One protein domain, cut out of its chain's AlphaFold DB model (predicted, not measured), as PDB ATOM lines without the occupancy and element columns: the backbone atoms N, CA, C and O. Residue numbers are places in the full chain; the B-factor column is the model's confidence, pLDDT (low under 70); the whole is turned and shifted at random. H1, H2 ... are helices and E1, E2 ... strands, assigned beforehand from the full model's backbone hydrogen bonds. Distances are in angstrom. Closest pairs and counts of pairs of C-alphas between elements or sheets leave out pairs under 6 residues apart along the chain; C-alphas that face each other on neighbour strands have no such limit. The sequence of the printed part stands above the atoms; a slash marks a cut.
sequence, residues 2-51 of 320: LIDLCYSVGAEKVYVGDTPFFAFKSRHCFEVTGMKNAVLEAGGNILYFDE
ATOM      1  N   LEU A   2     258.077 176.306 300.885       96.75
ATOM      2  CA  LEU A   2     257.749 177.262 299.805       96.75
ATOM      3  C   LEU A   2     258.660 177.105 298.577       96.75
ATOM      4  O   LEU A   2     258.170 177.090 297.457       96.75
ATOM      5  N   ILE A   3     259.967 176.943 298.794       98.25
ATOM      6  CA  ILE A   3     260.935 176.704 297.715       98.25
ATOM      7  C   ILE A   3     260.557 175.447 296.914       98.25
ATOM      8  O   ILE A   3     260.452 175.511 295.692       98.25
ATOM      9  N   ASP A   4     260.256 174.340 297.600       97.88
ATOM     10  CA  ASP A   4     259.827 173.087 296.962       97.88
ATOM     11  C   ASP A   4     258.532 173.267 296.158       97.88
ATOM     12  O   ASP A   4     258.411 172.747 295.051       97.88
ATOM     13  N   LEU A   5     257.573 174.040 296.686       97.75
ATOM     14  CA  LEU A   5     256.334 174.366 295.980       97.75
ATOM     15  C   LEU A   5     256.615 175.153 294.699       97.75
ATOM     16  O   LEU A   5     256.067 174.798 293.658       97.75
ATOM     17  N   CYS A   6     257.497 176.157 294.744       98.12
ATOM     18  CA  CYS A   6     257.910 176.906 293.555       98.12
ATOM     19  C   CYS A   6     258.509 175.980 292.486       98.12
ATOM     20  O   CYS A   6     258.122 176.061 291.322       98.12
ATOM     21  N   TYR A   7     259.396 175.058 292.875       98.38
ATOM     22  CA  TYR A   7     259.954 174.072 291.947       98.38
ATOM     23  C   TYR A   7     258.884 173.117 291.400       98.38
ATOM     24  O   TYR A   7     258.867 172.832 290.204       98.38
ATOM     25  N   SER A   8     257.936 172.675 292.233       98.00
ATOM     26  CA  SER A   8     256.858 171.766 291.814       98.00
ATOM     27  C   SER A   8     255.919 172.362 290.757       98.00
ATOM     28  O   SER A   8     255.331 171.618 289.975       98.00
ATOM     29  N   VAL A   9     255.803 173.694 290.712       96.81
ATOM     30  CA  VAL A   9     255.008 174.422 289.709       96.81
ATOM     31  C   VAL A   9     255.853 174.946 288.541       96.81
ATOM     32  O   VAL A   9     255.341 175.686 287.704       96.81
ATOM     33  N   GLY A  10     257.125 174.542 288.457       97.12
ATOM     34  CA  GLY A  10     257.981 174.771 287.294       97.12
ATOM     35  C   GLY A  10     258.926 175.970 287.375       97.12
ATOM     36  O   GLY A  10     259.458 176.366 286.340       97.12
ATOM     37  N   ALA A  11     259.165 176.559 288.554       97.69
ATOM     38  CA  ALA A  11     260.232 177.554 288.689       97.69
ATOM     39  C   ALA A  11     261.596 176.916 288.365       97.69
ATOM     40  O   ALA A  11     261.907 175.847 288.876       97.69
ATOM     41  N   GLU A  12     262.433 177.564 287.551       97.31
ATOM     42  CA  GLU A  12     263.789 177.062 287.264       97.31
ATOM     43  C   GLU A  12     264.756 177.372 288.416       97.31
ATOM     44  O   GLU A  12     265.608 176.561 288.776       97.31
ATOM     45  N   LYS A  13     264.625 178.566 289.005       97.38
ATOM     46  CA  LYS A  13     265.477 179.067 290.088       97.38
ATOM     47  C   LYS A  13     264.630 179.794 291.114       97.38
ATOM     48  O   LYS A  13     263.784 180.610 290.762       97.38
ATOM     49  N   VAL A  14     264.909 179.543 292.387       98.19
ATOM     50  CA  VAL A  14     264.281 180.254 293.503       98.19
ATOM     51  C   VAL A  14     265.361 180.984 294.288       98.19
ATOM     52  O   VAL A  14     266.360 180.375 294.673       98.19
ATOM     53  N   TYR A  15     265.159 182.281 294.523       97.81
ATOM     54  CA  TYR A  15     266.027 183.122 295.344       97.81
ATOM     55  C   TYR A  15     265.287 183.561 296.610       97.81
ATOM     56  O   TYR A  15     264.110 183.910 296.555       97.81
ATOM     57  N   VAL A  16     265.984 183.570 297.745       97.56
ATOM     58  CA  VAL A  16     265.478 184.071 299.027       97.56
ATOM     59  C   VAL A  16     266.411 185.164 299.524       97.56
ATOM     60  O   VAL A  16     267.610 184.933 299.687       97.56
ATOM     61  N   GLY A  17     265.857 186.349 299.768       95.25
ATOM     62  CA  GLY A  17     266.613 187.517 300.201       95.25
ATOM     63  C   GLY A  17     265.831 188.404 301.158       95.25
ATOM     64  O   GLY A  17     264.603 188.362 301.202       95.25
ATOM     65  N   ASP A  18     266.567 189.190 301.937       93.25
ATOM     66  CA  ASP A  18     266.047 190.221 302.836       93.25
ATOM     67  C   ASP A  18     267.114 191.309 303.025       93.25
ATOM     68  O   ASP A  18     268.306 191.034 302.875       93.25
ATOM     69  N   THR A  19     266.690 192.523 303.387       93.00
ATOM     70  CA  THR A  19     267.558 193.521 304.022       93.00
ATOM     71  C   THR A  19     267.023 193.738 305.434       93.00
ATOM     72  O   THR A  19     265.921 194.279 305.586       93.00
ATOM     73  N   PRO A  20     267.783 193.427 306.494       89.88
ATOM     74  CA  PRO A  20     267.282 193.524 307.855       89.88
ATOM     75  C   PRO A  20     267.179 194.980 308.335       89.88
ATOM     76  O   PRO A  20     267.383 195.958 307.604       89.88
ATOM     77  N   PHE A  21     266.826 195.137 309.611       86.06
ATOM     78  CA  PHE A  21     266.922 196.411 310.313       86.06
ATOM     79  C   PHE A  21     268.346 196.983 310.207       86.06
ATOM     80  O   PHE A  21     269.305 196.234 310.363       86.06
ATOM     81  N   PHE A  22     268.484 198.300 309.997       78.75
ATOM     82  CA  PHE A  22     269.744 198.970 309.621       78.75
ATOM     83  C   PHE A  22     270.933 198.758 310.582       78.75
ATOM     84  O   PHE A  22     272.058 199.125 310.258       78.75
ATOM     85  N   ALA A  23     270.698 198.206 311.775       82.44
ATOM     86  CA  ALA A  23     271.741 197.840 312.732       82.44
ATOM     87  C   ALA A  23     272.334 196.430 312.508       82.44
ATOM     88  O   ALA A  23     273.250 196.046 313.231       82.44
ATOM     89  N   PHE A  24     271.824 195.658 311.543       89.38
ATOM     90  CA  PHE A  24     272.242 194.284 311.257       89.38
ATOM     91  C   PHE A  24     272.607 194.100 309.778       89.38
ATOM     92  O   PHE A  24     272.281 194.932 308.935       89.38
ATOM     93  N   LYS A  25     273.295 192.994 309.477       93.19
ATOM     94  CA  LYS A  25     273.688 192.576 308.124       93.19
ATOM     95  C   LYS A  25     272.926 191.327 307.710       93.19
ATOM     96  O   LYS A  25     272.764 190.429 308.541       93.19
ATOM     97  N   SER A  26     272.494 191.245 306.451       94.62
ATOM     98  CA  SER A  26     271.609 190.159 305.992       94.62
ATOM     99  C   SER A  26     272.260 188.797 306.185       94.62
ATOM    100  O   SER A  26     271.651 187.903 306.766       94.62
ATOM    101  N   ARG A  27     273.538 188.666 305.811       95.88
ATOM    102  CA  ARG A  27     274.322 187.437 305.994       95.88
ATOM    103  C   ARG A  27     274.282 186.910 307.426       95.88
ATOM    104  O   ARG A  27     273.974 185.741 307.639       95.88
ATOM    105  N   HIS A  28     274.510 187.787 308.403       95.94
ATOM    106  CA  HIS A  28     274.441 187.419 309.815       95.94
ATOM    107  C   HIS A  28     273.031 186.960 310.212       95.94
ATOM    108  O   HIS A  28     272.886 185.928 310.862       95.94
ATOM    109  N   CYS A  29     271.985 187.678 309.786       95.69
ATOM    110  CA  CYS A  29     270.595 187.309 310.064       95.69
ATOM    111  C   CYS A  29     270.217 185.940 309.472       95.69
ATOM    112  O   CYS A  29     269.606 185.128 310.165       95.69
ATOM    113  N   PHE A  30     270.602 185.651 308.228       96.94
ATOM    114  CA  PHE A  30     270.354 184.354 307.586       96.94
ATOM    115  C   PHE A  30     271.066 183.198 308.299       96.94
ATOM    116  O   PHE A  30     270.523 182.096 308.375       96.94
ATOM    117  N   GLU A  31     272.262 183.442 308.838       96.44
ATOM    118  CA  GLU A  31     273.030 182.444 309.587       96.44
ATOM    119  C   GLU A  31     272.404 182.143 310.951       96.44
ATOM    120  O   GLU A  31     272.104 180.987 311.242       96.44
ATOM    121  N   VAL A  32     272.139 183.165 311.772       96.81
ATOM    122  CA  VAL A  32     271.640 182.956 313.147       96.81
ATOM    123  C   VAL A  32     270.200 182.453 313.209       96.81
ATOM    124  O   VAL A  32     269.810 181.836 314.195       96.81
ATOM    125  N   THR A  33     269.401 182.713 312.172       94.56
ATOM    126  CA  THR A  33     268.016 182.222 312.082       94.56
ATOM    127  C   THR A  33     267.923 180.801 311.529       94.56
ATOM    128  O   THR A  33     266.848 180.210 311.577       94.56
ATOM    129  N   GLY A  34     269.013 180.250 310.979       96.81
ATOM    130  CA  GLY A  34     269.007 178.968 310.270       96.81
ATOM    131  C   GLY A  34     268.413 179.031 308.856       96.81
ATOM    132  O   GLY A  34     268.411 178.023 308.149       96.81
ATOM    133  N   MET A  35     267.961 180.204 308.402       96.12
ATOM    134  CA  MET A  35     267.356 180.385 307.081       96.12
ATOM    135  C   MET A  35     268.337 180.078 305.948       96.12
ATOM    136  O   MET A  35     267.933 179.513 304.938       96.12
ATOM    137  N   LYS A  36     269.635 180.356 306.134       97.62
ATOM    138  CA  LYS A  36     270.686 179.955 305.185       97.62
ATOM    139  C   LYS A  36     270.633 178.456 304.883       97.62
ATOM    140  O   LYS A  36     270.582 178.073 303.721       97.62
ATOM    141  N   ASN A  37     270.614 177.622 305.921       98.00
ATOM    142  CA  ASN A  37     270.611 176.171 305.752       98.00
ATOM    143  C   ASN A  37     269.295 175.701 305.130       98.00
ATOM    144  O   ASN A  37     269.326 174.979 304.144       98.00
ATOM    145  N   ALA A  38     268.156 176.205 305.619       97.50
ATOM    146  CA  ALA A  38     266.843 175.843 305.085       97.50
ATOM    147  C   ALA A  38     266.686 176.170 303.587       97.50
ATOM    148  O   ALA A  38     266.068 175.405 302.849       97.50
ATOM    149  N   VAL A  39     267.247 177.294 303.123       98.25
ATOM    150  CA  VAL A  39     267.228 177.669 301.700       98.25
ATOM    151  C   VAL A  39     268.093 176.717 300.875       98.25
ATOM    152  O   VAL A  39     267.625 176.214 299.857       98.25
ATOM    153  N   LEU A  40     269.326 176.448 301.316       97.88
ATOM    154  CA  LEU A  40     270.268 175.592 300.587       97.88
ATOM    155  C   LEU A  40     269.817 174.125 300.546       97.88
ATOM    156  O   LEU A  40     269.934 173.483 299.507       97.88
ATOM    157  N   GLU A  41     269.271 173.605 301.648       98.06
ATOM    158  CA  GLU A  41     268.737 172.238 301.738       98.06
ATOM    159  C   GLU A  41     267.551 172.018 300.792       98.06
ATOM    160  O   GLU A  41     267.420 170.944 300.212       98.06
ATOM    161  N   ALA A  42     266.727 173.047 300.576       97.94
ATOM    162  CA  ALA A  42     265.636 173.024 299.602       97.94
ATOM    163  C   ALA A  42     266.103 173.293 298.153       97.94
ATOM    164  O   ALA A  42     265.277 173.448 297.255       97.94
ATOM    165  N   GLY A  43     267.414 173.413 297.908       97.81
ATOM    166  CA  GLY A  43     267.976 173.726 296.589       97.81
ATOM    167  C   GLY A  43     267.724 175.164 296.122       97.81
ATOM    168  O   GLY A  43     267.813 175.453 294.930       97.81
ATOM    169  N   GLY A  44     267.361 176.071 297.029       98.00
ATOM    170  CA  GLY A  44     267.203 177.494 296.748       98.00
ATOM    171  C   GLY A  44     268.533 178.253 296.762       98.00
ATOM    172  O   GLY A  44     269.564 177.771 297.229       98.00
ATOM    173  N   ASN A  45     268.489 179.490 296.279       97.88
ATOM    174  CA  ASN A  45     269.623 180.404 296.224       97.88
ATOM    175  C   ASN A  45     269.418 181.524 297.243       97.88
ATOM    176  O   ASN A  45     268.305 182.015 297.420       97.88
ATOM    177  N   ILE A  46     270.487 181.961 297.898       96.94
ATOM    178  CA  ILE A  46     270.417 183.080 298.842       96.94
ATOM    179  C   ILE A  46     270.857 184.353 298.136       96.94
ATOM    180  O   ILE A  46     271.853 184.344 297.414       96.94
ATOM    181  N   LEU A  47     270.132 185.439 298.380       95.19
ATOM    182  CA  LEU A  47     270.424 186.762 297.852       95.19
ATOM    183  C   LEU A  47     270.501 187.760 299.012       95.19
ATOM    184  O   LEU A  47     269.483 188.152 299.579       95.19
ATOM    185  N   TYR A  48     271.714 188.146 299.407       95.19
ATOM    186  CA  TYR A  48     271.909 189.130 300.473       95.19
ATOM    187  C   TYR A  48     271.734 190.531 299.892       95.19
ATOM    188  O   TYR A  48     272.669 191.090 299.333       95.19
ATOM    189  N   PHE A  49     270.536 191.104 300.005       93.62
ATOM    190  CA  PHE A  49     270.218 192.375 299.348       93.62
ATOM    191  C   PHE A  49     271.158 193.524 299.744       93.62
ATOM    192  O   PHE A  49     271.416 194.397 298.925       93.62
ATOM    193  N   ASP A  50     271.718 193.542 300.956       92.19
ATOM    194  CA  ASP A  50     272.692 194.558 301.389       92.19
ATOM    195  C   ASP A  50     274.111 194.383 300.812       92.19
ATOM    196  O   ASP A  50     274.982 195.203 301.106       92.19
ATOM    197  N   GLU A  51     274.339 193.347 300.004       93.44
ATOM    198  CA  GLU A  51     275.582 193.082 299.267       93.44
ATOM    199  C   GLU A  51     275.404 193.201 297.739       93.44
ATOM    200  O   GLU A  51     276.387 193.151 297.001       93.44
TER     201      GLU A  51
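What this domain is: This is residues 2 to 51 of the 320 residues of the protein "DUF362 domain-containing protein" of Candidatus Helarchaeota archaeon (UniProt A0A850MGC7). Two short parallel strands, E1 and E2, lie side by side, with helices H2 and H3 following each other over one face at a corner. H1 lies off at one end of this rod, and the link of residues 19 to 25 makes a loop at the other end. The printed part has 50 residues, with three named helices and two named strands in the order H1 E1 H2 H3 E2; the class is mixed, helices and strands. It is only just compact, close to loose, with a radius of gyration of the C-alphas of 11.7 A, and spans 37 by 17 by 13 A.

How they stand to each other: H1, residues 2 to 8, and H3, residues 35 to 41, are close but not clearly touching: their closest C-alphas, of Ile 3 and Val 39, are 7.5 A apart, at a shallow tilt of 24 degrees, the same way. E1, residues 15 to 18, and E2, residues 45 to 48, are parallel neighbours at 24 degrees; N 16 and O 45 are within hydrogen-bond range at 2.8 A, N 47 and O 16 at 2.9 A. H2, residues 26 to 32, is close to H3 but not clearly touching, about perpendicular at 80 degrees; their closest C-alphas, of Phe 30 and Lys 36, are 5.0 A apart. E1, H2, H3 and E2 form a strand-helix-strand unit, two parallel strands joined through helices, with a right-handed crossover. The closest C-alphas of H3 and E2, Val 39 and Asn 45, are 6.6 A apart. H1 is apart from H2 and E2. In H1, H2 and H3 every O i to N i+4 pair is within hydrogen-bond range.

Where its parts are: H1 begins at C-alpha 2, (257.749, 177.262, 299.805), and is 9.7 A long. E1 measures 10.3 A, H2 10.2 A and H3 9.8 A. E2, 10.0 A, ends at C-alpha 48, (271.909, 189.130, 300.473).

The domain as a whole: The two C-alphas farthest apart, of Gly 10 and Ala 23, are 37.0 A apart. The printed part has no cut and no long link. The mean pLDDT of the printed part is 95.4, and no printed residue is under 70.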